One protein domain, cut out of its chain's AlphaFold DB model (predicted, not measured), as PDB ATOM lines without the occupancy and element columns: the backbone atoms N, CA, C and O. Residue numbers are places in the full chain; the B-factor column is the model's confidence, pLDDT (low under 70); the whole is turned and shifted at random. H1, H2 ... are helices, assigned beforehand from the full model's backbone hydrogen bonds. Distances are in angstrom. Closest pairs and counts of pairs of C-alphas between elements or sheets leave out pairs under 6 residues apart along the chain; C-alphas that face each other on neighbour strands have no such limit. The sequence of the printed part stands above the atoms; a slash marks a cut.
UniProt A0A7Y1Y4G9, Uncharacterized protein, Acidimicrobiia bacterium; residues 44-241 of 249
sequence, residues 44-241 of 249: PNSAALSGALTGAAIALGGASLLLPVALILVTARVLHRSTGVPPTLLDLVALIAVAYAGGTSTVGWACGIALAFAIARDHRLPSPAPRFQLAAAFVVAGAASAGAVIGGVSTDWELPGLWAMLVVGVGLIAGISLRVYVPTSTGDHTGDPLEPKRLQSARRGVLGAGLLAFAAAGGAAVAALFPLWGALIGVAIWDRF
ATOM      1  N   PRO A  44      41.168 -24.808 -19.826       94.75
ATOM      2  CA  PRO A  44      42.396 -24.269 -19.220       94.75
ATOM      3  C   PRO A  44      42.135 -23.165 -18.188       94.75
ATOM      4  O   PRO A  44      42.864 -23.043 -17.203       94.75
ATOM      5  N   ASN A  45      41.057 -22.405 -18.370       96.12
ATOM      6  CA  ASN A  45      40.660 -21.348 -17.449       96.12
ATOM      7  C   ASN A  45      40.202 -21.884 -16.082       96.12
ATOM      8  O   ASN A  45      40.442 -21.230 -15.067       96.12
ATOM      9  N   SER A  46      39.610 -23.085 -16.024       96.31
ATOM     10  CA  SER A  46      39.240 -23.708 -14.746       96.31
ATOM     11  C   SER A  46      40.483 -24.068 -13.929       96.31
ATOM     12  O   SER A  46      40.513 -23.875 -12.710       96.31
ATOM     13  N   ALA A  47      41.558 -24.484 -14.605       97.19
ATOM     14  CA  ALA A  47      42.851 -24.721 -13.979       97.19
ATOM     15  C   ALA A  47      43.520 -23.427 -13.501       97.19
ATOM     16  O   ALA A  47      44.041 -23.389 -12.385       97.19
ATOM     17  N   ALA A  48      43.477 -22.352 -14.295       97.94
ATOM     18  CA  ALA A  48      43.997 -21.046 -13.883       97.94
ATOM     19  C   ALA A  48      43.285 -20.521 -12.623       97.94
ATOM     20  O   ALA A  48      43.946 -20.135 -11.655       97.94
ATOM     21  N   LEU A  49      41.949 -20.592 -12.595       98.00
ATOM     22  CA  LEU A  49      41.149 -20.225 -11.425       98.00
ATOM     23  C   LEU A  49      41.508 -21.080 -10.202       98.00
ATOM     24  O   LEU A  49      41.686 -20.554  -9.108       98.00
ATOM     25  N   SER A  50      41.667 -22.389 -10.392       98.38
ATOM     26  CA  SER A  50      42.048 -23.326  -9.330       98.38
ATOM     27  C   SER A  50      43.408 -23.002  -8.710       98.38
ATOM     28  O   SER A  50      43.554 -23.018  -7.484       98.38
ATOM     29  N   GLY A  51      44.398 -22.665  -9.540       98.31
ATOM     30  CA  GLY A  51      45.709 -22.216  -9.073       98.31
ATOM     31  C   GLY A  51      45.619 -20.912  -8.280       98.31
ATOM     32  O   GLY A  51      46.155 -20.835  -7.177       98.31
ATOM     33  N   ALA A  52      44.871 -19.924  -8.781       98.31
ATOM     34  CA  ALA A  52      44.672 -18.645  -8.098       98.31
ATOM     35  C   ALA A  52      43.971 -18.804  -6.734       98.31
ATOM     36  O   ALA A  52      44.429 -18.246  -5.735       98.31
ATOM     37  N   LEU A  53      42.901 -19.606  -6.668       98.06
ATOM     38  CA  LEU A  53      42.197 -19.911  -5.416       98.06
ATOM     39  C   LEU A  53      43.105 -20.621  -4.410       98.06
ATOM     40  O   LEU A  53      43.047 -20.332  -3.218       98.06
ATOM     41  N   THR A  54      43.965 -21.520  -4.888       98.19
ATOM     42  CA  THR A  54      44.937 -22.220  -4.045       98.19
ATOM     43  C   THR A  54      45.963 -21.258  -3.451       98.19
ATOM     44  O   THR A  54      46.201 -21.292  -2.246       98.19
ATOM     45  N   GLY A  55      46.543 -20.373  -4.267       96.81
ATOM     46  CA  GLY A  55      47.494 -19.366  -3.795       96.81
ATOM     47  C   GLY A  55      46.879 -18.428  -2.761       96.81
ATOM     48  O   GLY A  55      47.479 -18.193  -1.713       96.81
ATOM     49  N   ALA A  56      45.649 -17.965  -3.005       96.81
ATOM     50  CA  ALA A  56      44.902 -17.152  -2.049       96.81
ATOM     51  C   ALA A  56      44.620 -17.912  -0.740       96.81
ATOM     52  O   ALA A  56      44.812 -17.363   0.343       96.81
ATOM     53  N   ALA A  57      44.215 -19.183  -0.822       95.31
ATOM     54  CA  ALA A  57      43.971 -20.013   0.354       95.31
ATOM     55  C   ALA A  57      45.242 -20.223   1.190       95.31
ATOM     56  O   ALA A  57      45.178 -20.105   2.408       95.31
ATOM     57  N   ILE A  58      46.397 -20.459   0.558       94.56
ATOM     58  CA  ILE A  58      47.682 -20.600   1.263       94.56
ATOM     59  C   ILE A  58      48.107 -19.272   1.904       94.56
ATOM     60  O   ILE A  58      48.521 -19.248   3.062       94.56
ATOM     61  N   ALA A  59      47.958 -18.154   1.187       92.38
ATOM     62  CA  ALA A  59      48.303 -16.831   1.706       92.38
ATOM     63  C   ALA A  59      47.463 -16.432   2.935       92.38
ATOM     64  O   ALA A  59      47.972 -15.762   3.829       92.38
ATOM     65  N   LEU A  60      46.193 -16.848   2.989       91.69
ATOM     66  CA  LEU A  60      45.262 -16.506   4.072       91.69
ATOM     67  C   LEU A  60      45.187 -17.564   5.183       91.69
ATOM     68  O   LEU A  60      44.872 -17.235   6.323       91.69
ATOM     69  N   GLY A  61      45.416 -18.833   4.847       88.12
ATOM     70  CA  GLY A  61      45.164 -19.990   5.711       88.12
ATOM     71  C   GLY A  61      46.412 -20.767   6.128       88.12
ATOM     72  O   GLY A  61      46.289 -21.705   6.914       88.12
ATOM     73  N   GLY A  62      47.593 -20.398   5.624       89.69
ATOM     74  CA  GLY A  62      48.870 -21.027   5.956       89.69
ATOM     75  C   GLY A  62      49.358 -22.057   4.934       89.69
ATOM     76  O   GLY A  62      48.718 -22.340   3.923       89.69
ATOM     77  N   ALA A  63      50.542 -22.610   5.198       93.50
ATOM     78  CA  ALA A  63      51.241 -23.498   4.275       93.50
ATOM     79  C   ALA A  63      50.538 -24.855   4.087       93.50
ATOM     80  O   ALA A  63      50.076 -25.481   5.041       93.50
ATOM     81  N   SER A  64      50.546 -25.355   2.852       95.38
ATOM     82  CA  SER A  64      50.092 -26.703   2.509       95.38
ATOM     83  C   SER A  64      51.219 -27.731   2.561       95.38
ATOM     84  O   SER A  64      52.404 -27.411   2.419       95.38
ATOM     85  N   LEU A  65      50.847 -29.006   2.692       95.88
ATOM     86  CA  LEU A  65      51.787 -30.117   2.588       95.88
ATOM     87  C   LEU A  65      51.915 -30.519   1.115       95.88
ATOM     88  O   LEU A  65      51.105 -31.272   0.575       95.88
ATOM     89  N   LEU A  66      52.960 -30.011   0.463       97.31
ATOM     90  CA  LEU A  66      53.155 -30.154  -0.984       97.31
ATOM     91  C   LEU A  66      53.287 -31.620  -1.429       97.31
ATOM     92  O   LEU A  66      52.745 -31.998  -2.462       97.31
ATOM     93  N   LEU A  67      53.960 -32.465  -0.638       97.31
ATOM     94  CA  LEU A  67      54.173 -33.876  -0.976       97.31
ATOM     95  C   LEU A  67      52.873 -34.716  -0.934       97.31
ATOM     96  O   LEU A  67      52.598 -35.409  -1.913       97.31
ATOM     97  N   PRO A  68      52.021 -34.635   0.109       97.94
ATOM     98  CA  PRO A  68      50.679 -35.223   0.077       97.94
ATOM     99  C   PRO A  68      49.825 -34.768  -1.109       97.94
ATOM    100  O   PRO A  68      49.141 -35.588  -1.716       97.94
ATOM    101  N   VAL A  69      49.884 -33.489  -1.483       98.31
ATOM    102  CA  VAL A  69      49.167 -32.979  -2.661       98.31
ATOM    103  C   VAL A  69      49.741 -33.567  -3.955       98.31
ATOM    104  O   VAL A  69      48.980 -33.972  -4.832       98.31
ATOM    105  N   ALA A  70      51.067 -33.678  -4.071       98.31
ATOM    106  CA  ALA A  70      51.712 -34.332  -5.207       98.31
ATOM    107  C   ALA A  70      51.300 -35.812  -5.323       98.31
ATOM    108  O   ALA A  70      51.030 -36.281  -6.424       98.31
ATOM    109  N   LEU A  71      51.153 -36.531  -4.203       98.50
ATOM    110  CA  LEU A  71      50.604 -37.895  -4.191       98.50
ATOM    111  C   LEU A  71      49.163 -37.947  -4.725       98.50
ATOM    112  O   LEU A  71      48.828 -38.862  -5.477       98.50
ATOM    113  N   ILE A  72      48.318 -36.963  -4.400       98.62
ATOM    114  CA  ILE A  72      46.958 -36.859  -4.963       98.62
ATOM    115  C   ILE A  72      47.012 -36.570  -6.468       98.62
ATOM    116  O   ILE A  72      46.260 -37.173  -7.231       98.62
ATOM    117  N   LEU A  73      47.922 -35.704  -6.920       98.56
ATOM    118  CA  LEU A  73      48.118 -35.435  -8.348       98.56
ATOM    119  C   LEU A  73      48.532 -36.701  -9.102       98.56
ATOM    120  O   LEU A  73      47.970 -37.017 -10.147       98.56
ATOM    121  N   VAL A  74      49.461 -37.476  -8.546       98.25
ATOM    122  CA  VAL A  74      49.852 -38.772  -9.109       98.25
ATOM    123  C   VAL A  74      48.683 -39.761  -9.078       98.25
ATOM    124  O   VAL A  74      48.461 -40.467 -10.057       98.25
ATOM    125  N   THR A  75      47.894 -39.789  -8.002       98.50
ATOM    126  CA  THR A  75      46.672 -40.610  -7.903       98.50
ATOM    127  C   THR A  75      45.713 -40.285  -9.050       98.50
ATOM    128  O   THR A  75      45.214 -41.195  -9.717       98.50
ATOM    129  N   ALA A  76      45.500 -38.993  -9.328       97.94
ATOM    130  CA  ALA A  76      44.707 -38.534 -10.462       97.94
ATOM    131  C   ALA A  76      45.305 -39.026 -11.785       97.94
ATOM    132  O   ALA A  76      44.590 -39.642 -12.568       97.94
ATOM    133  N   ARG A  77      46.617 -38.853 -11.994       96.88
ATOM    134  CA  ARG A  77      47.328 -39.280 -13.211       96.88
ATOM    135  C   ARG A  77      47.264 -40.777 -13.471       96.88
ATOM    136  O   ARG A  77      47.050 -41.178 -14.608       96.88
ATOM    137  N   VAL A  78      47.401 -41.611 -12.442       97.12
ATOM    138  CA  VAL A  78      47.299 -43.075 -12.578       97.12
ATOM    139  C   VAL A  78      45.889 -43.482 -13.013       97.12
ATOM    140  O   VAL A  78      45.728 -44.325 -13.891       97.12
ATOM    141  N   LEU A  79      44.855 -42.868 -12.431       97.00
ATOM    142  CA  LEU A  79      43.461 -43.180 -12.759       97.00
ATOM    143  C   LEU A  79      43.045 -42.626 -14.126       97.00
ATOM    144  O   LEU A  79      42.402 -43.330 -14.910       97.00
ATOM    145  N   HIS A  80      43.409 -41.373 -14.393       94.81
ATOM    146  CA  HIS A  80      43.079 -40.643 -15.610       94.81
ATOM    147  C   HIS A  80      43.854 -41.180 -16.814       94.81
ATOM    148  O   HIS A  80      43.292 -41.303 -17.898       94.81
ATOM    149  N   ARG A  81      45.116 -41.570 -16.595       93.81
ATOM    150  CA  ARG A  81      46.083 -41.980 -17.617       93.81
ATOM    151  C   ARG A  81      46.183 -40.951 -18.752       93.81
ATOM    152  O   ARG A  81      46.137 -41.312 -19.923       93.81
ATOM    153  N   SER A  82      46.354 -39.677 -18.393       90.44
ATOM    154  CA  SER A  82      46.551 -38.565 -19.339       90.44
ATOM    155  C   SER A  82      47.759 -38.765 -20.264       90.44
ATOM    156  O   SER A  82      47.742 -38.332 -21.409       90.44
ATOM    157  N   THR A  83      48.765 -39.526 -19.832       88.50
ATOM    158  CA  THR A  83      49.912 -39.911 -20.668       88.50
ATOM    159  C   THR A  83      49.595 -41.009 -21.694       88.50
ATOM    160  O   THR A  83      50.406 -41.268 -22.576       88.50
ATOM    161  N   GLY A  84      48.456 -41.700 -21.580       88.62
ATOM    162  CA  GLY A  84      48.057 -42.828 -22.434       88.62
ATOM    163  C   GLY A  84      48.683 -44.185 -22.072       88.62
ATOM    164  O   GLY A  84      48.184 -45.227 -22.498       88.62
ATOM    165  N   VAL A  85      49.713 -44.223 -21.219       90.81
ATOM    166  CA  VAL A  85      50.473 -45.448 -20.895       90.81
ATOM    167  C   VAL A  85      50.336 -45.801 -19.404       90.81
ATOM    168  O   VAL A  85      50.350 -44.898 -18.565       90.81
ATOM    169  N   PRO A  86      50.167 -47.089 -19.029       93.31
ATOM    170  CA  PRO A  86      50.215 -47.500 -17.624       93.31
ATOM    171  C   PRO A  86      51.576 -47.177 -16.982       93.31
ATOM    172  O   PRO A  86      52.587 -47.211 -17.682       93.31
ATOM    173  N   PRO A  87      51.636 -46.971 -15.650       94.44
ATOM    174  CA  PRO A  87      52.904 -46.792 -14.944       94.44
ATOM    175  C   PRO A  87      53.901 -47.916 -15.248       94.44
ATOM    176  O   PRO A  87      53.567 -49.106 -15.148       94.44
ATOM    177  N   THR A  88      55.122 -47.533 -15.615       95.25
ATOM    178  CA  THR A  88      56.233 -48.455 -15.868       95.25
ATOM    179  C   THR A  88      56.779 -49.029 -14.560       95.25
ATOM    180  O   THR A  88      56.457 -48.567 -13.467       95.25
ATOM    181  N   LEU A  89      57.648 -50.042 -14.645       95.94
ATOM    182  CA  LEU A  89      58.316 -50.580 -13.455       95.94
ATOM    183  C   LEU A  89      59.147 -49.505 -12.736       95.94
ATOM    184  O   LEU A  89      59.140 -49.455 -11.508       95.94
ATOM    185  N   LEU A  90      59.825 -48.636 -13.496       96.31
ATOM    186  CA  LEU A  90      60.603 -47.533 -12.938       96.31
ATOM    187  C   LEU A  90      59.699 -46.526 -12.220       96.31
ATOM    188  O   LEU A  90      60.018 -46.122 -11.102       96.31
ATOM    189  N   ASP A  91      58.545 -46.196 -12.811       97.00
ATOM    190  CA  ASP A  91      57.555 -45.331 -12.164       97.00
ATOM    191  C   ASP A  91      57.094 -45.947 -10.847       97.00
ATOM    192  O   ASP A  91      57.107 -45.279  -9.823       97.00
ATOM    193  N   LEU A  92      56.760 -47.240 -10.827       97.56
ATOM    194  CA  LEU A  92      56.318 -47.923  -9.607       97.56
ATOM    195  C   LEU A  92      57.387 -47.904  -8.506       97.56
ATOM    196  O   LEU A  92      57.045 -47.692  -7.345       97.56
ATOM    197  N   VAL A  93      58.667 -48.075  -8.850       97.81
ATOM    198  CA  VAL A  93      59.775 -47.941  -7.888       97.81
ATOM    199  C   VAL A  93      59.845 -46.518  -7.330       97.81
ATOM    200  O   VAL A  93      59.956 -46.342  -6.114       97.81
ATOM    201  N   ALA A  94      59.711 -45.498  -8.181       97.75
ATOM    202  CA  ALA A  94      59.651 -44.111  -7.730       97.75
ATOM    203  C   ALA A  94      58.428 -43.862  -6.829       97.75
ATOM    204  O   ALA A  94      58.553 -43.241  -5.775       97.75
ATOM    205  N   LEU A  95      57.260 -44.406  -7.181       98.06
ATOM    206  CA  LEU A  95      56.035 -44.280  -6.389       98.06
ATOM    207  C   LEU A  95      56.152 -44.937  -5.013       98.06
ATOM    208  O   LEU A  95      55.610 -44.397  -4.053       98.06
ATOM    209  N   ILE A  96      56.887 -46.044  -4.885       98.44
ATOM    210  CA  ILE A  96      57.194 -46.661  -3.585       98.44
ATOM    211  C   ILE A  96      57.994 -45.688  -2.709       98.44
ATOM    212  O   ILE A  96      57.624 -45.459  -1.556       98.44
ATOM    213  N   ALA A  97      59.053 -45.078  -3.250       97.94
ATOM    214  CA  ALA A  97      59.885 -44.129  -2.510       97.94
ATOM    215  C   ALA A  97      59.106 -42.864  -2.107       97.94
ATOM    216  O   ALA A  97      59.193 -42.410  -0.965       97.94
ATOM    217  N   VAL A  98      58.300 -42.318  -3.021       97.50
ATOM    218  CA  VAL A  98      57.472 -41.129  -2.768       97.50
ATOM    219  C   VAL A  98      56.364 -41.434  -1.755       97.50
ATOM    220  O   VAL A  98      56.114 -40.618  -0.869       97.50
ATOM    221  N   ALA A  99      55.728 -42.608  -1.829       98.19
ATOM    222  CA  ALA A  99      54.720 -43.033  -0.859       98.19
ATOM    223  C   ALA A  99      55.317 -43.229   0.538       98.19
ATOM    224  O   ALA A  99      54.717 -42.787   1.514       98.19
ATOM    225  N   TYR A 100      56.514 -43.815   0.636       98.31
ATOM    226  CA  TYR A 100      57.258 -43.895   1.893       98.31
ATOM    227  C   TYR A 100      57.542 -42.507   2.477       98.31
ATOM    228  O   TYR A 100      57.204 -42.237   3.629       98.31
ATOM    229  N   ALA A 101      58.104 -41.602   1.670       97.38
ATOM    230  CA  ALA A 101      58.447 -40.254   2.112       97.38
ATOM    231  C   ALA A 101      57.203 -39.462   2.552       97.38
ATOM    232  O   ALA A 101      57.205 -38.838   3.614       97.38
ATOM    233  N   GLY A 102      56.115 -39.528   1.777       95.50
ATOM    234  CA  GLY A 102      54.842 -38.892   2.120       95.50
ATOM    235  C   GLY A 102      54.183 -39.511   3.353       95.50
ATOM    236  O   GLY A 102      53.599 -38.790   4.162       95.50
ATOM    237  N   GLY A 103      54.349 -40.822   3.541       97.12
ATOM    238  CA  GLY A 103      53.818 -41.587   4.667       97.12
ATOM    239  C   GLY A 103      54.267 -41.096   6.040       97.12
ATOM    240  O   GLY A 103      53.577 -41.349   7.016       97.12
ATOM    241  N   THR A 104      55.354 -40.325   6.126       96.38
ATOM    242  CA  THR A 104      55.874 -39.743   7.381       96.38
ATOM    243  C   THR A 104      54.957 -38.701   8.047       96.38
ATOM    244  O   THR A 104      55.291 -38.171   9.103       96.38
ATOM    245  N   SER A 105      53.793 -38.406   7.461       95.75
ATOM    246  CA  SER A 105      52.739 -37.556   8.034       95.75
ATOM    247  C   SER A 105      51.377 -38.251   7.939       95.75
ATOM    248  O   SER A 105      51.149 -38.994   6.989       95.75
ATOM    249  N   THR A 106      50.433 -37.975   8.848       96.88
ATOM    250  CA  THR A 106      49.082 -38.584   8.826       96.88
ATOM    251  C   THR A 106      48.353 -38.327   7.504       96.88
ATOM    252  O   THR A 106      47.785 -39.237   6.900       96.88
ATOM    253  N   VAL A 107      48.426 -37.085   7.012       97.06
ATOM    254  CA  VAL A 107      47.836 -36.674   5.728       97.06
ATOM    255  C   VAL A 107      48.527 -37.382   4.562       97.06
ATOM    256  O   VAL A 107      47.863 -37.902   3.670       97.06
ATOM    257  N   GLY A 108      49.861 -37.436   4.555       97.06
ATOM    258  CA  GLY A 108      50.604 -38.078   3.475       97.06
ATOM    259  C   GLY A 108      50.501 -39.602   3.471       97.06
ATOM    260  O   GLY A 108      50.458 -40.185   2.391       97.06
ATOM    261  N   TRP A 109      50.350 -40.242   4.634       97.94
ATOM    262  CA  TRP A 109      49.978 -41.653   4.745       97.94
ATOM    263  C   TRP A 109      48.630 -41.908   4.074       97.94
ATOM    264  O   TRP A 109      48.550 -42.751   3.181       97.94
ATOM    265  N   ALA A 110      47.599 -41.127   4.411       98.00
ATOM    266  CA  ALA A 110      46.283 -41.238   3.783       98.00
ATOM    267  C   ALA A 110      46.352 -41.054   2.255       98.00
ATOM    268  O   ALA A 110      45.793 -41.858   1.505       98.00
ATOM    269  N   CYS A 111      47.101 -40.058   1.769       98.44
ATOM    270  CA  CYS A 111      47.329 -39.869   0.333       98.44
ATOM    271  C   CYS A 111      48.111 -41.033  -0.305       98.44
ATOM    272  O   CYS A 111      47.824 -41.411  -1.439       98.44
ATOM    273  N   GLY A 112      49.066 -41.634   0.408       98.44
ATOM    274  CA  GLY A 112      49.800 -42.822  -0.038       98.44
ATOM    275  C   GLY A 112      48.903 -44.058  -0.163       98.44
ATOM    276  O   GLY A 112      49.005 -44.799  -1.141       98.44
ATOM    277  N   ILE A 113      47.960 -44.241   0.766       98.62
ATOM    278  CA  ILE A 113      46.923 -45.281   0.669       98.62
ATOM    279  C   ILE A 113      45.991 -45.019  -0.522       98.62
ATOM    280  O   ILE A 113      45.658 -45.950  -1.259       98.62
ATOM    281  N   ALA A 114      45.611 -43.762  -0.769       98.56
ATOM    282  CA  ALA A 114      44.821 -43.403  -1.947       98.56
ATOM    283  C   ALA A 114      45.570 -43.693  -3.263       98.56
ATOM    284  O   ALA A 114      44.970 -44.216  -4.206       98.56
ATOM    285  N   LEU A 115      46.884 -43.443  -3.313       98.69
ATOM    286  CA  LEU A 115      47.725 -43.802  -4.457       98.69
ATOM    287  C   LEU A 115      47.778 -45.321  -4.670       98.69
ATOM    288  O   LEU A 115      47.597 -45.793  -5.793       98.69
ATOM    289  N   ALA A 116      47.967 -46.102  -3.604       98.62
ATOM    290  CA  ALA A 116      47.918 -47.561  -3.682       98.62
ATOM    291  C   ALA A 116      46.566 -48.053  -4.226       98.62
ATOM    292  O   ALA A 116      46.519 -48.910  -5.112       98.62
ATOM    293  N   PHE A 117      45.460 -47.465  -3.762       98.44
ATOM    294  CA  PHE A 117      44.131 -47.745  -4.297       98.44
ATOM    295  C   PHE A 117      44.022 -47.408  -5.790       98.44
ATOM    296  O   PHE A 117      43.469 -48.207  -6.548       98.44
ATOM    297  N   ALA A 118      44.564 -46.273  -6.241       98.25
ATOM    298  CA  ALA A 118      44.560 -45.904  -7.656       98.25
ATOM    299  C   ALA A 118      45.293 -46.927  -8.533       98.25
ATOM    300  O   ALA A 118      44.738 -47.360  -9.545       98.25
ATOM    301  N   ILE A 119      46.479 -47.375  -8.109       98.06
ATOM    302  CA  ILE A 119      47.248 -48.419  -8.805       98.06
ATOM    303  C   ILE A 119      46.439 -49.723  -8.867       98.06
ATOM    304  O   ILE A 119      46.312 -50.333  -9.928       98.06
ATOM    305  N   ALA A 120      45.816 -50.134  -7.757       97.75
ATOM    306  CA  ALA A 120      44.979 -51.333  -7.738       97.75
ATOM    307  C   ALA A 120      43.736 -51.202  -8.642       97.75
ATOM    308  O   ALA A 120      43.301 -52.172  -9.273       97.75
ATOM    309  N   ARG A 121      43.146 -50.003  -8.709       97.25
ATOM    310  CA  ARG A 121      41.936 -49.722  -9.488       97.25
ATOM    311  C   ARG A 121      42.197 -49.682 -10.992       97.25
ATOM    312  O   ARG A 121      41.280 -50.052 -11.734       97.25
ATOM    313  N   ASP A 122      43.395 -49.287 -11.428       96.12
ATOM    314  CA  ASP A 122      43.755 -49.134 -12.848       96.12
ATOM    315  C   ASP A 122      43.612 -50.446 -13.644       96.12
ATOM    316  O   ASP A 122      43.161 -50.451 -14.790       96.12
ATOM    317  N   HIS A 123      43.852 -51.599 -13.010       93.44
ATOM    318  CA  HIS A 123      43.620 -52.915 -13.624       93.44
ATOM    319  C   HIS A 123      42.147 -53.171 -14.014       93.44
ATOM    320  O   HIS A 123      41.859 -54.000 -14.871       93.44
ATOM    321  N   ARG A 124      41.190 -52.475 -13.392       94.44
ATOM    322  CA  ARG A 124      39.744 -52.646 -13.630       94.44
ATOM    323  C   ARG A 124      39.142 -51.522 -14.489       94.44
ATOM    324  O   ARG A 124      37.917 -51.378 -14.522       94.44
ATOM    325  N   LEU A 125      39.963 -50.653 -15.071       95.25
ATOM    326  CA  LEU A 125      39.534 -49.580 -15.976       95.25
ATOM    327  C   LEU A 125      39.732 -50.007 -17.445       95.25
ATOM    328  O   LEU A 125      40.454 -50.973 -17.698       95.25
ATOM    329  N   PRO A 126      39.086 -49.335 -18.422       93.19
ATOM    330  CA  PRO A 126      39.284 -49.626 -19.846       93.19
ATOM    331  C   PRO A 126      40.767 -49.574 -20.237       93.19
ATOM    332  O   PRO A 126      41.498 -48.724 -19.730       93.19
ATOM    333  N   SER A 127      41.223 -50.479 -21.108       90.75
ATOM    334  CA  SER A 127      42.656 -50.709 -21.379       90.75
ATOM    335  C   SER A 127      43.427 -51.042 -20.089       90.75
ATOM    336  O   SER A 127      44.236 -50.235 -19.607       90.75
ATOM    337  N   PRO A 128      43.120 -52.202 -19.473       91.50
ATOM    338  CA  PRO A 128      43.525 -52.526 -18.112       91.50
ATOM    339  C   PRO A 128      45.042 -52.610 -17.982       91.50
ATOM    340  O   PRO A 128      45.740 -53.105 -18.867       91.50
ATOM    341  N   ALA A 129      45.555 -52.148 -16.846       93.88
ATOM    342  CA  ALA A 129      46.968 -52.288 -16.537       93.88
ATOM    343  C   ALA A 129      47.374 -53.755 -16.277       93.88
ATOM    344  O   ALA A 129      46.521 -54.587 -15.924       93.88
ATOM    345  N   PRO A 130      48.673 -54.089 -16.404       94.19
ATOM    346  CA  PRO A 130      49.183 -55.420 -16.096       94.19
ATOM    347  C   PRO A 130      48.867 -55.866 -14.662       94.19
ATOM    348  O   PRO A 130      48.964 -55.088 -13.715       94.19
ATOM    349  N   ARG A 131      48.566 -57.158 -14.473       93.75
ATOM    350  CA  ARG A 131      48.169 -57.715 -13.162       93.75
ATOM    351  C   ARG A 131      49.223 -57.551 -12.064       93.75
ATOM    352  O   ARG A 131      48.851 -57.471 -10.898       93.75
ATOM    353  N   PHE A 132      50.510 -57.472 -12.412       94.12
ATOM    354  CA  PHE A 132      51.573 -57.261 -11.424       94.12
ATOM    355  C   PHE A 132      51.432 -55.918 -10.686       94.12
ATOM    356  O   PHE A 132      51.911 -55.794  -9.560       94.12
ATOM    357  N   GLN A 133      50.719 -54.937 -11.257       94.62
ATOM    358  CA  GLN A 133      50.427 -53.679 -10.570       94.62
ATOM    359  C   GLN A 133      49.561 -53.871  -9.319       94.62
ATOM    360  O   GLN A 133      49.658 -53.072  -8.395       94.62
ATOM    361  N   LEU A 134      48.782 -54.956  -9.217       95.62
ATOM    362  CA  LEU A 134      48.079 -55.291  -7.972       95.62
ATOM    363  C   LEU A 134      49.068 -55.588  -6.841       95.62
ATOM    364  O   LEU A 134      48.885 -55.106  -5.729       95.62
ATOM    365  N   ALA A 135      50.141 -56.332  -7.126       97.19
ATOM    366  CA  ALA A 135      51.205 -56.561  -6.153       97.19
ATOM    367  C   ALA A 135      51.929 -55.247  -5.822       97.19
ATOM    368  O   ALA A 135      52.147 -54.948  -4.651       97.19
ATOM    369  N   ALA A 136      52.218 -54.419  -6.834       97.38
ATOM    370  CA  ALA A 136      52.824 -53.106  -6.624       97.38
ATOM    371  C   ALA A 136      51.960 -52.194  -5.735       97.38
ATOM    372  O   ALA A 136      52.499 -51.505  -4.877       97.38
ATOM    373  N   ALA A 137      50.629 -52.236  -5.864       98.12
ATOM    374  CA  ALA A 137      49.717 -51.490  -4.999       98.12
ATOM    375  C   ALA A 137      49.874 -51.873  -3.518       98.12
ATOM    376  O   ALA A 137      49.942 -50.990  -2.665       98.12
ATOM    377  N   PHE A 138      50.001 -53.168  -3.204       98.31
ATOM    378  CA  PHE A 138      50.273 -53.611  -1.832       98.31
ATOM    379  C   PHE A 138      51.643 -53.145  -1.334       98.31
ATOM    380  O   PHE A 138      51.754 -52.723  -0.184       98.31
ATOM    381  N   VAL A 139      52.669 -53.161  -2.190       98.50
ATOM    382  CA  VAL A 139      54.003 -52.653  -1.832       98.50
ATOM    383  C   VAL A 139      53.964 -51.145  -1.565       98.50
ATOM    384  O   VAL A 139      54.534 -50.696  -0.578       98.50
ATOM    385  N   VAL A 140      53.241 -50.364  -2.373       98.69
ATOM    386  CA  VAL A 140      53.055 -48.915  -2.166       98.69
ATOM    387  C   VAL A 140      52.286 -48.630  -0.871       98.69
ATOM    388  O   VAL A 140      52.697 -47.764  -0.100       98.69
ATOM    389  N   ALA A 141      51.220 -49.382  -0.577       98.62
ATOM    390  CA  ALA A 141      50.489 -49.260   0.687       98.62
ATOM    391  C   ALA A 141      51.368 -49.614   1.900       98.62
ATOM    392  O   ALA A 141      51.347 -48.917   2.919       98.62
ATOM    393  N   GLY A 142      52.170 -50.676   1.774       98.56
ATOM    394  CA  GLY A 142      53.156 -51.078   2.773       98.56
ATOM    395  C   GLY A 142      54.221 -50.006   2.990       98.56
ATOM    396  O   GLY A 142      54.524 -49.682   4.131       98.56
ATOM    397  N   ALA A 143      54.723 -49.391   1.918       98.62
ATOM    398  CA  ALA A 143      55.707 -48.314   1.977       98.62
ATOM    399  C   ALA A 143      55.155 -47.058   2.663       98.62
ATOM    400  O   ALA A 143      55.804 -46.528   3.562       98.62
ATOM    401  N   ALA A 144      53.937 -46.624   2.316       98.44
ATOM    402  CA  ALA A 144      53.267 -45.516   3.002       98.44
ATOM    403  C   ALA A 144      53.092 -45.801   4.501       98.44
ATOM    404  O   ALA A 144      53.360 -44.942   5.338       98.44
ATOM    405  N   SER A 145      52.687 -47.025   4.847       98.12
ATOM    406  CA  SER A 145      52.499 -47.443   6.243       98.12
ATOM    407  C   SER A 145      53.826 -47.551   7.001       98.12
ATOM    408  O   SER A 145      53.907 -47.130   8.149       98.12
ATOM    409  N   ALA A 146      54.889 -48.042   6.359       98.25
ATOM    410  CA  ALA A 146      56.234 -48.058   6.928       98.25
ATOM    411  C   ALA A 146      56.748 -46.634   7.188       98.25
ATOM    412  O   ALA A 146      57.296 -46.371   8.257       98.25
ATOM    413  N   GLY A 147      56.504 -45.707   6.255       97.62
ATOM    414  CA  GLY A 147      56.784 -44.284   6.437       97.62
ATOM    415  C   GLY A 147      56.052 -43.699   7.644       97.62
ATOM    416  O   GLY A 147      56.657 -42.962   8.417       97.62
ATOM    417  N   ALA A 148      54.790 -44.081   7.861       97.00
ATOM    418  CA  ALA A 148      54.008 -43.627   9.012       97.00
ATOM    419  C   ALA A 148      54.554 -44.148  10.347       97.00
ATOM    420  O   ALA A 148      54.679 -43.384  11.305       97.00
ATOM    421  N   VAL A 149      54.932 -45.429  10.396       97.06
ATOM    422  CA  VAL A 149      55.535 -46.052  11.585       97.06
ATOM    423  C   VAL A 149      56.881 -45.406  11.914       97.06
ATOM    424  O   VAL A 149      57.113 -45.021  13.057       97.06
ATOM    425  N   ILE A 150      57.758 -45.244  10.921       96.19
ATOM    426  CA  ILE A 150      59.097 -44.667  11.115       96.19
ATOM    427  C   ILE A 150      59.024 -43.169  11.418       96.19
ATOM    428  O   ILE A 150      59.779 -42.671  12.247       96.19
ATOM    429  N   GLY A 151      58.098 -42.453  10.779       94.25
ATOM    430  CA  GLY A 151      57.857 -41.033  11.021       94.25
ATOM    431  C   GLY A 151      57.218 -40.730  12.377       94.25
ATOM    432  O   GLY A 151      57.103 -39.559  12.727       94.25
ATOM    433  N   GLY A 152      56.798 -41.751  13.137       93.00
ATOM    434  CA  GLY A 152      56.137 -41.567  14.428       93.00
ATOM    435  C   GLY A 152      54.823 -40.799  14.303       93.00
ATOM    436  O   GLY A 152      54.529 -39.937  15.130       93.00
ATOM    437  N   VAL A 153      54.064 -41.064  13.235       91.00
ATOM    438  CA  VAL A 153      52.823 -40.351  12.928       91.00
ATOM    439  C   VAL A 153      51.845 -40.472  14.095       91.00
ATOM    440  O   VAL A 153      51.492 -41.578  14.506       91.00
ATOM    441  N   SER A 154      51.396 -39.330  14.624       84.56
ATOM    442  CA  SER A 154      50.375 -39.328  15.663       84.56
ATOM    443  C   SER A 154      48.987 -39.564  15.068       84.56
ATOM    444  O   SER A 154      48.691 -39.221  13.920       84.56
ATOM    445  N   THR A 155      48.136 -40.186  15.877       80.62
ATOM    446  CA  THR A 155      46.717 -40.421  15.576       80.62
ATOM    447  C   THR A 155      45.832 -39.327  16.174       80.62
ATOM    448  O   THR A 155      44.622 -39.507  16.298       80.62
ATOM    449  N   ASP A 156      46.434 -38.190  16.541       87.88
ATOM    450  CA  ASP A 156      45.717 -37.066  17.125       87.88
ATOM    451  C   ASP A 156      44.809 -36.462  16.060       87.88
ATOM    452  O   ASP A 156      45.248 -35.814  15.107       87.88
ATOM    453  N   TRP A 157      43.518 -36.720  16.216       93.19
ATOM    454  CA  TRP A 157      42.504 -36.178  15.340       93.19
ATOM    455  C   TRP A 157      42.116 -34.781  15.823       93.19
ATOM    456  O   TRP A 157      41.607 -34.609  16.932       93.19
ATOM    457  N   GLU A 158      42.361 -33.772  14.993       91.75
ATOM    458  CA  GLU A 158      42.052 -32.386  15.330       91.75
ATOM    459  C   GLU A 158      40.614 -32.045  14.931       91.75
ATOM    460  O   GLU A 158      40.240 -32.170  13.760       91.75
ATOM    461  N   LEU A 159      39.805 -31.572  15.886       94.31
ATOM    462  CA  LEU A 159      38.451 -31.109  15.590       94.31
ATOM    463  C   LEU A 159      38.518 -29.926  14.604       94.31
ATOM    464  O   LEU A 159      39.106 -28.895  14.936       94.31
ATOM    465  N   PRO A 160      37.910 -30.024  13.408       93.25
ATOM    466  CA  PRO A 160      37.968 -28.948  12.433       93.25
ATOM    467  C   PRO A 160      37.265 -27.693  12.955       93.25
ATOM    468  O   PRO A 160      36.117 -27.750  13.394       93.25
ATOM    469  N   GLY A 161      37.916 -26.536  12.845       94.69
ATOM    470  CA  GLY A 161      37.243 -25.254  13.052       94.69
ATOM    471  C   GLY A 161      36.157 -25.000  11.995       94.69
ATOM    472  O   GLY A 161      36.165 -25.603  10.920       94.69
ATOM    473  N   LEU A 162      35.250 -24.052  12.263       95.25
ATOM    474  CA  LEU A 162      34.147 -23.706  11.351       95.25
ATOM    475  C   LEU A 162      34.637 -23.406   9.924       95.25
ATOM    476  O   LEU A 162      34.056 -23.888   8.957       95.25
ATOM    477  N   TRP A 163      35.736 -22.657   9.786       92.88
ATOM    478  CA  TRP A 163      36.321 -22.358   8.478       92.88
ATOM    479  C   TRP A 163      36.761 -23.620   7.727       92.88
ATOM    480  O   TRP A 163      36.438 -23.789   6.552       92.88
ATOM    481  N   ALA A 164      37.436 -24.542   8.416       92.12
ATOM    482  CA  ALA A 164      37.872 -25.804   7.834       92.12
ATOM    483  C   ALA A 164      36.671 -26.658   7.389       92.12
ATOM    484  O   ALA A 164      36.677 -27.211   6.288       92.12
ATOM    485  N   MET A 165      35.604 -26.699   8.197       94.69
ATOM    486  CA  MET A 165      34.350 -27.367   7.831       94.69
ATOM    487  C   MET A 165      33.692 -26.744   6.597       94.69
ATOM    488  O   MET A 165      33.190 -27.479   5.750       94.69
ATOM    489  N   LEU A 166      33.710 -25.413   6.465       95.56
ATOM    490  CA  LEU A 166      33.170 -24.725   5.290       95.56
ATOM    491  C   LEU A 166      33.974 -25.047   4.027       95.56
ATOM    492  O   LEU A 166      33.375 -25.392   3.012       95.56
ATOM    493  N   VAL A 167      35.308 -24.993   4.086       94.69
ATOM    494  CA  VAL A 167      36.175 -25.328   2.941       94.69
ATOM    495  C   VAL A 167      35.946 -26.769   2.489       94.69
ATOM    496  O   VAL A 167      35.724 -27.007   1.302       94.69
ATOM    497  N   VAL A 168      35.930 -27.722   3.426       94.50
ATOM    498  CA  VAL A 168      35.644 -29.131   3.120       94.50
ATOM    499  C   VAL A 168      34.228 -29.281   2.582       94.50
ATOM    500  O   VAL A 168      34.048 -29.876   1.529       94.50
ATOM    501  N   GLY A 169      33.218 -28.713   3.240       96.50
ATOM    502  CA  GLY A 169      31.822 -28.811   2.813       96.50
ATOM    503  C   GLY A 169      31.603 -28.283   1.395       96.50
ATOM    504  O   GLY A 169      31.039 -28.985   0.554       96.50
ATOM    505  N   VAL A 170      32.114 -27.086   1.094       97.25
ATOM    506  CA  VAL A 170      32.052 -26.491  -0.250       97.25
ATOM    507  C   VAL A 170      32.843 -27.331  -1.250       97.25
ATOM    508  O   VAL A 170      32.331 -27.611  -2.331       97.25
ATOM    509  N   GLY A 171      34.044 -27.789  -0.894       96.56
ATOM    510  CA  GLY A 171      34.876 -28.641  -1.742       96.56
ATOM    511  C   GLY A 171      34.246 -30.001  -2.059       96.56
ATOM    512  O   GLY A 171      34.313 -30.461  -3.199       96.56
ATOM    513  N   LEU A 172      33.572 -30.627  -1.091       96.38
ATOM    514  CA  LEU A 172      32.837 -31.880  -1.277       96.38
ATOM    515  C   LEU A 172      31.626 -31.682  -2.185       96.38
ATOM    516  O   LEU A 172      31.451 -32.441  -3.137       96.38
ATOM    517  N   ILE A 173      30.819 -30.646  -1.935       97.56
ATOM    518  CA  ILE A 173      29.679 -30.305  -2.796       97.56
ATOM    519  C   ILE A 173      30.170 -30.017  -4.217       97.56
ATOM    520  O   ILE A 173      29.603 -30.540  -5.176       97.56
ATOM    521  N   ALA A 174      31.242 -29.234  -4.356       96.50
ATOM    522  CA  ALA A 174      31.882 -28.934  -5.630       96.50
ATOM    523  C   ALA A 174      32.285 -30.223  -6.359       96.50
ATOM    524  O   ALA A 174      31.788 -30.466  -7.458       96.50
ATOM    525  N   GLY A 175      33.079 -31.084  -5.715       94.00
ATOM    526  CA  GLY A 175      33.574 -32.337  -6.284       94.00
ATOM    527  C   GLY A 175      32.475 -33.330  -6.672       94.00
ATOM    528  O   GLY A 175      32.544 -33.925  -7.747       94.00
ATOM    529  N   ILE A 176      31.438 -33.485  -5.844       95.94
ATOM    530  CA  ILE A 176      30.289 -34.362  -6.136       95.94
ATOM    531  C   ILE A 176      29.446 -33.800  -7.288       95.94
ATOM    532  O   ILE A 176      28.897 -34.565  -8.078       95.94
ATOM    533  N   SER A 177      29.353 -32.474  -7.403       94.00
ATOM    534  CA  SER A 177      28.543 -31.809  -8.430       94.00
ATOM    535  C   SER A 177      29.189 -31.727  -9.815       94.00
ATOM    536  O   SER A 177      28.530 -31.264 -10.747       94.00
ATOM    537  N   LEU A 178      30.454 -32.141  -9.964       93.00
ATOM    538  CA  LEU A 178      31.167 -32.073 -11.241       93.00
ATOM    539  C   LEU A 178      30.483 -32.942 -12.300       93.00
ATOM    540  O   LEU A 178      30.386 -34.165 -12.159       93.00
ATOM    541  N   ARG A 179      30.057 -32.314 -13.400       89.00
ATOM    542  CA  ARG A 179      29.348 -32.992 -14.490       89.00
ATOM    543  C   ARG A 179      30.267 -33.934 -15.246       89.00
ATOM    544  O   ARG A 179      31.380 -33.566 -15.622       89.00
ATOM    545  N   VAL A 180      29.794 -35.149 -15.500       83.69
ATOM    546  CA  VAL A 180      30.468 -36.071 -16.417       83.69
ATOM    547  C   VAL A 180      30.256 -35.554 -17.837       83.69
ATOM    548  O   VAL A 180      29.159 -35.142 -18.198       83.69
ATOM    549  N   TYR A 181      31.320 -35.538 -18.623       86.62
ATOM    550  CA  TYR A 181      31.284 -35.144 -20.021       86.62
ATOM    551  C   TYR A 181      32.295 -36.006 -20.793       86.62
ATOM    552  O   TYR A 181      33.100 -36.712 -20.175       86.62
ATOM    553  N   VAL A 182      32.229 -35.991 -22.125       88.38
ATOM    554  CA  VAL A 182      33.179 -36.716 -22.981       88.38
ATOM    555  C   VAL A 182      34.382 -35.817 -23.261       88.38
ATOM    556  O   VAL A 182      34.193 -34.775 -23.890       88.38
ATOM    557  N   PRO A 183      35.590 -36.172 -22.789       88.50
ATOM    558  CA  PRO A 183      36.781 -35.375 -23.041       88.50
ATOM    559  C   PRO A 183      37.080 -35.236 -24.529       88.50
ATOM    560  O   PRO A 183      36.990 -36.207 -25.278       88.50
ATOM    561  N   THR A 184      37.455 -34.027 -24.940       89.56
ATOM    562  CA  THR A 184      37.951 -33.755 -26.300       89.56
ATOM    563  C   THR A 184      39.470 -33.836 -26.383       89.56
ATOM    564  O   THR A 184      40.025 -34.046 -27.458       89.56
ATOM    565  N   SER A 185      40.139 -33.692 -25.242       87.75
ATOM    566  CA  SER A 185      41.583 -33.799 -25.100       87.75
ATOM    567  C   SER A 185      42.063 -35.227 -25.364       87.75
ATOM    568  O   SER A 185      41.381 -36.209 -25.055       87.75
ATOM    569  N   THR A 186      43.261 -35.327 -25.931       90.19
ATOM    570  CA  THR A 186      43.929 -36.584 -26.285       90.19
ATOM    571  C   THR A 186      45.067 -36.888 -25.320       90.19
ATOM    572  O   THR A 186      45.634 -35.973 -24.724       90.19
ATOM    573  N   GLY A 187      45.421 -38.164 -25.179       85.56
ATOM    574  CA  GLY A 187      46.564 -38.581 -24.376       85.56
ATOM    575  C   GLY A 187      47.903 -38.175 -25.000       85.56
ATOM    576  O   GLY A 187      48.063 -38.240 -26.219       85.56
ATOM    577  N   ASP A 188      48.875 -37.812 -24.161       86.62
ATOM    578  CA  ASP A 188      50.135 -37.194 -24.606       86.62
ATOM    579  C   ASP A 188      50.984 -38.100 -25.515       86.62
ATOM    580  O   ASP A 188      51.567 -37.627 -26.489       86.62
ATOM    581  N   HIS A 189      51.077 -39.404 -25.211       84.94
ATOM    582  CA  HIS A 189      51.908 -40.328 -25.994       84.94
ATOM    583  C   HIS A 189      51.157 -41.069 -27.095       84.94
ATOM    584  O   HIS A 189      51.753 -41.366 -28.128       84.94
ATOM    585  N   THR A 190      49.893 -41.432 -26.870       86.94
ATOM    586  CA  THR A 190      49.153 -42.269 -27.826       86.94
ATOM    587  C   THR A 190      48.346 -41.449 -28.825       86.94
ATOM    588  O   THR A 190      48.066 -41.937 -29.914       86.94
ATOM    589  N   GLY A 191      47.982 -40.208 -28.482       87.62
ATOM    590  CA  GLY A 191      47.059 -39.396 -29.276       87.62
ATOM    591  C   GLY A 191      45.606 -39.875 -29.213       87.62
ATOM    592  O   GLY A 191      44.744 -39.279 -29.857       87.62
ATOM    593  N   ASP A 192      45.308 -40.919 -28.433       88.19
ATOM    594  CA  ASP A 192      43.946 -41.427 -28.282       88.19
ATOM    595  C   ASP A 192      43.090 -40.446 -27.463       88.19
ATOM    596  O   ASP A 192      43.598 -39.840 -26.513       88.19
ATOM    597  N   PRO A 193      41.787 -40.305 -27.761       90.12
ATOM    598  CA  PRO A 193      40.871 -39.539 -26.922       90.12
ATOM    599  C   PRO A 193      40.856 -40.054 -25.478       90.12
ATOM    600  O   PRO A 193      40.875 -41.265 -25.235       90.12
ATOM    601  N   LEU A 194      40.784 -39.143 -24.506       91.06
ATOM    602  CA  LEU A 194      40.705 -39.533 -23.098       91.06
ATOM    603  C   LEU A 194      39.370 -40.229 -22.789       91.06
ATOM    604  O   LEU A 194      38.284 -39.762 -23.131       91.06
ATOM    605  N   GLU A 195      39.451 -41.352 -22.077       93.12
ATOM    606  CA  GLU A 195      38.294 -42.192 -21.764       93.12
ATOM    607  C   GLU A 195      37.435 -41.580 -20.628       93.12
ATOM    608  O   GLU A 195      37.924 -41.431 -19.498       93.12
ATOM    609  N   PRO A 196      36.123 -41.325 -20.832       93.31
ATOM    610  CA  PRO A 196      35.261 -40.689 -19.826       93.31
ATOM    611  C   PRO A 196      35.202 -41.446 -18.491       93.31
ATOM    612  O   PRO A 196      35.161 -40.847 -17.412       93.31
ATOM    613  N   LYS A 197      35.239 -42.786 -18.534       95.25
ATOM    614  CA  LYS A 197      35.247 -43.633 -17.328       95.25
ATOM    615  C   LYS A 197      36.507 -43.434 -16.485       95.25
ATOM    616  O   LYS A 197      36.436 -43.520 -15.257       95.25
ATOM    617  N   ARG A 198      37.653 -43.170 -17.122       95.75
ATOM    618  CA  ARG A 198      38.927 -42.903 -16.442       95.75
ATOM    619  C   ARG A 198      38.913 -41.532 -15.785       95.75
ATOM    620  O   ARG A 198      39.233 -41.442 -14.603       95.75
ATOM    621  N   LEU A 199      38.410 -40.515 -16.485       95.56
ATOM    622  CA  LEU A 199      38.203 -39.182 -15.914       95.56
ATOM    623  C   LEU A 199      37.270 -39.222 -14.693       95.56
ATOM    624  O   LEU A 199      37.595 -38.690 -13.631       95.56
ATOM    625  N   GLN A 200      36.138 -39.926 -14.790       96.06
ATOM    626  CA  GLN A 200      35.230 -40.100 -13.650       96.06
ATOM    627  C   GLN A 200      35.914 -40.820 -12.477       96.06
ATOM    628  O   GLN A 200      35.704 -40.457 -11.316       96.06
ATOM    629  N   SER A 201      36.736 -41.835 -12.762       96.75
ATOM    630  CA  SER A 201      37.505 -42.534 -11.733       96.75
ATOM    631  C   SER A 201      38.526 -41.611 -11.071       96.75
ATOM    632  O   SER A 201      38.623 -41.635  -9.848       96.75
ATOM    633  N   ALA A 202      39.236 -40.780 -11.837       97.00
ATOM    634  CA  ALA A 202      40.202 -39.815 -11.318       97.00
ATOM    635  C   ALA A 202      39.536 -38.805 -10.377       97.00
ATOM    636  O   ALA A 202      39.979 -38.646  -9.243       97.00
ATOM    637  N   ARG A 203      38.398 -38.222 -10.777       97.06
ATOM    638  CA  ARG A 203      37.609 -37.308  -9.930       97.06
ATOM    639  C   ARG A 203      37.204 -37.937  -8.602       97.06
ATOM    640  O   ARG A 203      37.407 -37.350  -7.542       97.06
ATOM    641  N   ARG A 204      36.662 -39.157  -8.654       97.25
ATOM    642  CA  ARG A 204      36.267 -39.910  -7.453       97.25
ATOM    643  C   ARG A 204      37.469 -40.289  -6.593       97.25
ATOM    644  O   ARG A 204      37.365 -40.240  -5.375       97.25
ATOM    645  N   GLY A 205      38.590 -40.652  -7.214       97.81
ATOM    646  CA  GLY A 205      39.833 -40.983  -6.521       97.81
ATOM    647  C   GLY A 205      40.411 -39.786  -5.778       97.81
ATOM    648  O   GLY A 205      40.753 -39.908  -4.608       97.81
ATOM    649  N   VAL A 206      40.439 -38.615  -6.417       98.12
ATOM    650  CA  VAL A 206      40.907 -37.363  -5.810       98.12
ATOM    651  C   VAL A 206      40.000 -36.922  -4.657       98.12
ATOM    652  O   VAL A 206      40.492 -36.617  -3.570       98.12
ATOM    653  N   LEU A 207      38.676 -36.963  -4.847       97.88
ATOM    654  CA  LEU A 207      37.709 -36.684  -3.780       97.88
ATOM    655  C   LEU A 207      37.855 -37.673  -2.611       97.88
ATOM    656  O   LEU A 207      37.867 -37.273  -1.448       97.88
ATOM    657  N   GLY A 208      38.002 -38.963  -2.923       98.25
ATOM    658  CA  GLY A 208      38.222 -40.024  -1.944       98.25
ATOM    659  C   GLY A 208      39.528 -39.853  -1.169       98.25
ATOM    660  O   GLY A 208      39.536 -40.071   0.038       98.25
ATOM    661  N   ALA A 209      40.603 -39.401  -1.822       98.38
ATOM    662  CA  ALA A 209      41.875 -39.100  -1.169       98.38
ATOM    663  C   ALA A 209      41.734 -37.957  -0.154       98.38
ATOM    664  O   ALA A 209      42.199 -38.081   0.977       98.38
ATOM    665  N   GLY A 210      41.031 -36.880  -0.525       98.00
ATOM    666  CA  GLY A 210      40.722 -35.775   0.388       98.00
ATOM    667  C   GLY A 210      39.888 -36.207   1.590       98.00
ATOM    668  O   GLY A 210      40.216 -35.864   2.724       98.00
ATOM    669  N   LEU A 211      38.842 -37.004   1.354       98.00
ATOM    670  CA  LEU A 211      37.996 -37.559   2.414       98.00
ATOM    671  C   LEU A 211      38.775 -38.484   3.350       98.00
ATOM    672  O   LEU A 211      38.606 -38.395   4.563       98.00
ATOM    673  N   LEU A 212      39.636 -39.347   2.808       97.88
ATOM    674  CA  LEU A 212      40.472 -40.244   3.600       97.88
ATOM    675  C   LEU A 212      41.463 -39.458   4.466       97.88
ATOM    676  O   LEU A 212      41.606 -39.751   5.648       97.88
ATOM    677  N   ALA A 213      42.101 -38.428   3.905       97.50
ATOM    678  CA  ALA A 213      43.000 -37.554   4.652       97.50
ATOM    679  C   ALA A 213      42.271 -36.773   5.755       97.50
ATOM    680  O   ALA A 213      42.764 -36.695   6.878       97.50
ATOM    681  N   PHE A 214      41.080 -36.244   5.464       96.81
ATOM    682  CA  PHE A 214      40.238 -35.569   6.454       96.81
ATOM    683  C   PHE A 214      39.760 -36.520   7.556       96.81
ATOM    684  O   PHE A 214      39.786 -36.165   8.731       96.81
ATOM    685  N   ALA A 215      39.378 -37.751   7.214       96.31
ATOM    686  CA  ALA A 215      39.026 -38.763   8.205       96.31
ATOM    687  C   ALA A 215      40.222 -39.120   9.105       96.31
ATOM    688  O   ALA A 215      40.040 -39.321  10.300       96.31
ATOM    689  N   ALA A 216      41.434 -39.161   8.545       95.75
ATOM    690  CA  ALA A 216      42.643 -39.522   9.277       95.75
ATOM    691  C   ALA A 216      43.177 -38.400  10.185       95.75
ATOM    692  O   ALA A 216      43.635 -38.690  11.283       95.75
ATOM    693  N   ALA A 217      43.134 -37.138   9.743       95.69
ATOM    694  CA  ALA A 217      43.797 -36.021  10.432       95.69
ATOM    695  C   ALA A 217      42.868 -34.853  10.820       95.69
ATOM    696  O   ALA A 217      43.324 -33.868  11.398       95.69
ATOM    697  N   GLY A 218      41.573 -34.925  10.503       95.44
ATOM    698  CA  GLY A 218      40.589 -33.906  10.869       95.44
ATOM    699  C   GLY A 218      40.885 -32.537  10.251       95.44
ATOM    700  O   GLY A 218      41.136 -32.418   9.048       95.44
ATOM    701  N   GLY A 219      40.849 -31.490  11.078       94.25
ATOM    702  CA  GLY A 219      41.072 -30.098  10.675       94.25
ATOM    703  C   GLY A 219      42.429 -29.857  10.009       94.25
ATOM    704  O   GLY A 219      42.493 -29.135   9.011       94.25
ATOM    705  N   ALA A 220      43.483 -30.532  10.479       93.31
ATOM    706  CA  ALA A 220      44.836 -30.408   9.934       93.31
ATOM    707  C   ALA A 220      44.915 -30.783   8.442       93.31
ATOM    708  O   ALA A 220      45.685 -30.188   7.683       93.31
ATOM    709  N   ALA A 221      44.082 -31.726   7.986       96.19
ATOM    710  CA  ALA A 221      44.037 -32.135   6.582       96.19
ATOM    711  C   ALA A 221      43.549 -31.019   5.649       96.19
ATOM    712  O   ALA A 221      43.879 -31.015   4.464       96.19
ATOM    713  N   VAL A 222      42.753 -30.074   6.157       95.62
ATOM    714  CA  VAL A 222      42.122 -29.048   5.321       95.62
ATOM    715  C   VAL A 222      43.159 -28.059   4.808       95.62
ATOM    716  O   VAL A 222      43.274 -27.880   3.597       95.62
ATOM    717  N   ALA A 223      43.963 -27.490   5.711       94.19
ATOM    718  CA  ALA A 223      45.048 -26.581   5.339       94.19
ATOM    719  C   ALA A 223      46.175 -27.302   4.585       94.19
ATOM    720  O   ALA A 223      46.708 -26.797   3.590       94.19
ATOM    721  N   ALA A 224      46.476 -28.540   4.992       96.31
ATOM    722  CA  ALA A 224      47.464 -29.372   4.318       96.31
ATOM    723  C   ALA A 224      47.135 -29.615   2.835       96.31
ATOM    724  O   ALA A 224      48.057 -29.804   2.040       96.31
ATOM    725  N   LEU A 225      45.850 -29.593   2.468       98.12
ATOM    726  CA  LEU A 225      45.348 -29.919   1.137       98.12
ATOM    727  C   LEU A 225      44.643 -28.737   0.447       98.12
ATOM    728  O   LEU A 225      43.774 -28.966  -0.394       98.12
ATOM    729  N   PHE A 226      45.007 -27.478   0.723       97.94
ATOM    730  CA  PHE A 226      44.421 -26.341  -0.011       97.94
ATOM    731  C   PHE A 226      44.461 -26.484  -1.542       97.94
ATOM    732  O   PHE A 226      43.443 -26.173  -2.159       97.94
ATOM    733  N   PRO A 227      45.527 -27.019  -2.174       98.62
ATOM    734  CA  PRO A 227      45.521 -27.239  -3.619       98.62
ATOM    735  C   PRO A 227      44.428 -28.187  -4.117       98.62
ATOM    736  O   PRO A 227      43.875 -27.977  -5.195       98.62
ATOM    737  N   LEU A 228      44.078 -29.212  -3.334       98.56
ATOM    738  CA  LEU A 228      42.968 -30.108  -3.656       98.56
ATOM    739  C   LEU A 228      41.642 -29.346  -3.643       98.56
ATOM    740  O   LEU A 228      40.865 -29.419  -4.594       98.56
ATOM    741  N   TRP A 229      41.373 -28.627  -2.552       98.19
ATOM    742  CA  TRP A 229      40.114 -27.908  -2.385       98.19
ATOM    743  C   TRP A 229      39.981 -26.779  -3.408       98.19
ATOM    744  O   TRP A 229      38.927 -26.639  -4.023       98.19
ATOM    745  N   GLY A 230      41.068 -26.046  -3.665       98.25
ATOM    746  CA  GLY A 230      41.152 -25.032  -4.714       98.25
ATOM    747  C   GLY A 230      40.863 -25.602  -6.103       98.25
ATOM    748  O   GLY A 230      40.086 -25.000  -6.841       98.25
ATOM    749  N   ALA A 231      41.392 -26.788  -6.428       98.56
ATOM    750  CA  ALA A 231      41.091 -27.489  -7.677       98.56
ATOM    751  C   ALA A 231      39.612 -27.872  -7.807       98.56
ATOM    752  O   ALA A 231      38.980 -27.570  -8.817       98.56
ATOM    753  N   LEU A 232      39.025 -28.499  -6.784       98.31
ATOM    754  CA  LEU A 232      37.615 -28.906  -6.828       98.31
ATOM    755  C   LEU A 232      36.677 -27.699  -6.947       98.31
ATOM    756  O   LEU A 232      35.752 -27.710  -7.762       98.31
ATOM    757  N   ILE A 233      36.925 -26.653  -6.156       98.25
ATOM    758  CA  ILE A 233      36.108 -25.436  -6.137       98.25
ATOM    759  C   ILE A 233      36.274 -24.657  -7.444       98.25
ATOM    760  O   ILE A 233      35.273 -24.277  -8.049       98.25
ATOM    761  N   GLY A 234      37.508 -24.454  -7.912       97.88
ATOM    762  CA  GLY A 234      37.791 -23.725  -9.149       97.88
ATOM    763  C   GLY A 234      37.160 -24.389 -10.369       97.88
ATOM    764  O   GLY A 234      36.479 -23.719 -11.149       97.88
ATOM    765  N   VAL A 235      37.286 -25.715 -10.488       97.56
ATOM    766  CA  VAL A 235      36.619 -26.477 -11.554       97.56
ATOM    767  C   VAL A 235      35.098 -26.363 -11.452       97.56
ATOM    768  O   VAL A 235      34.446 -26.095 -12.457       97.56
ATOM    769  N   ALA A 236      34.511 -26.514 -10.263       96.75
ATOM    770  CA  ALA A 236      33.056 -26.452 -10.109       96.75
ATOM    771  C   ALA A 236      32.472 -25.059 -10.394       96.75
ATOM    772  O   ALA A 236      31.379 -24.956 -10.954       96.75
ATOM    773  N   ILE A 237      33.178 -23.986 -10.024       96.44
ATOM    774  CA  ILE A 237      32.783 -22.614 -10.367       96.44
ATOM    775  C   ILE A 237      32.805 -22.445 -11.888       96.44
ATOM    776  O   ILE A 237      31.816 -21.990 -12.468       96.44
ATOM    777  N   TRP A 238      33.895 -22.853 -12.542       95.62
ATOM    778  CA  TRP A 238      34.022 -22.709 -13.990       95.62
ATOM    779  C   TRP A 238      33.006 -23.565 -14.756       95.62
ATOM    780  O   TRP A 238      32.411 -23.087 -15.715       95.62
ATOM    781  N   ASP A 239      32.728 -24.790 -14.309       92.19
ATOM    782  CA  ASP A 239      31.728 -25.668 -14.934       92.19
ATOM    783  C   ASP A 239      30.311 -25.065 -14.919       92.19
ATOM    784  O   ASP A 239      29.512 -25.329 -15.817       92.19
ATOM    785  N   ARG A 240      29.984 -24.236 -13.917       91.69
ATOM    786  CA  ARG A 240      28.652 -23.626 -13.771       91.69
ATOM    787  C   ARG A 240      28.522 -22.255 -14.422       91.69
ATOM    788  O   ARG A 240      27.441 -21.932 -14.911       91.69
ATOM    789  N   PHE A 241      29.580 -21.451 -14.380       92.38
ATOM    790  CA  PHE A 241      29.532 -20.035 -14.763       92.38
ATOM    791  C   PHE A 241      30.447 -19.684 -15.940       92.38
ATOM    792  O   PHE A 241      30.401 -18.557 -16.428       92.38
TER     793      PHE A 241
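What this domain is: This is residues 44 to 241 of the 249 residues of an uncharacterized protein of Acidimicrobiia bacterium (UniProt A0A7Y1Y4G9). Five helices side by side, H2, H3, H4, H5 and H7, form a bundle that makes one part of a flat slab; beside it H9 crosses slantwise between H1 on one of its sides and H6 on another. The long link of residues 151 to 161 runs across one end of the slab, and residues 178 to 195 loop at the opposite end. The printed part has 198 residues with nine named helices, H1 to H9 in order along the chain, and no named strand: its class is all helix. It is compact, with a radius of gyration of the C-alphas of 16.4 A, and spans 46 by 44 by 22 A.

Where its parts are: H1, residues 44 to 61, starts at C-alpha 44 at (42.396, -24.269, -19.220) and is 25.4 A long from first to last C-alpha. H2 is residues 66 to 80, 20.6 A, H3 residues 89 to 103, 20.7 A, and H4 residues 106 to 122, 24.7 A. H5, residues 132 to 150, is 26.9 A long, and H6, residues 162 to 177, is 22.1 A. H7, residues 196 to 217, is the longest helix at 31.8 A and starts at C-alpha 196 at (35.261, -40.689, -19.826). H8 is residues 220 to 224, 6.3 A, and H9, residues 226 to 241, 21.9 A, ends at C-alpha 241 at (29.532, -20.035, -14.763).

How they stand to each other: In the bundle, H2 touches H4 at a shallow tilt of 12 degrees, the same way, closest at the C-alphas of Pro 68 and Gly 108, 4.4 A apart. H2 and H7 touch at 29 degrees, a shallow tilt, opposite ways, closest at the C-alphas of Ala 76 and Ala 202, 4.8 A. H4 and H5 are a hairpin at 5 degrees, a shallow tilt, with the C-alphas of Ala 116 and Ala 137 closest at 4.5 A. H3 touches H5 at a shallow tilt of 26 degrees, closest at the C-alphas of Gly 103 and Ala 144, 4.3 A. H8 touches H7, residues 210 to 214 alone, closest at the C-alphas of Phe 214 and Ala 221, 5.1 A. H9 touches H1 at a steep tilt of 45 degrees, opposite ways, closest at the C-alphas of Ser 50 and Gly 234, 4.3 A. H9 touches H6 at a steep tilt of 51 degrees, closest at the C-alphas of Ala 174 and Ala 236, 5.3 A. H1 and H6 are apart. In each of the nine helices every O i to N i+4 pair is within hydrogen-bond range.

The domain as a whole: The two C-alphas farthest apart, those of Asp 156 and Gly 191, are 46.5 A apart. The printed part has no cut. The links H5 to H6, 11 residues, and H6 to H7, 18 residues, are long. The mean pLDDT of the printed part is 95.3, and no printed residue is under 70.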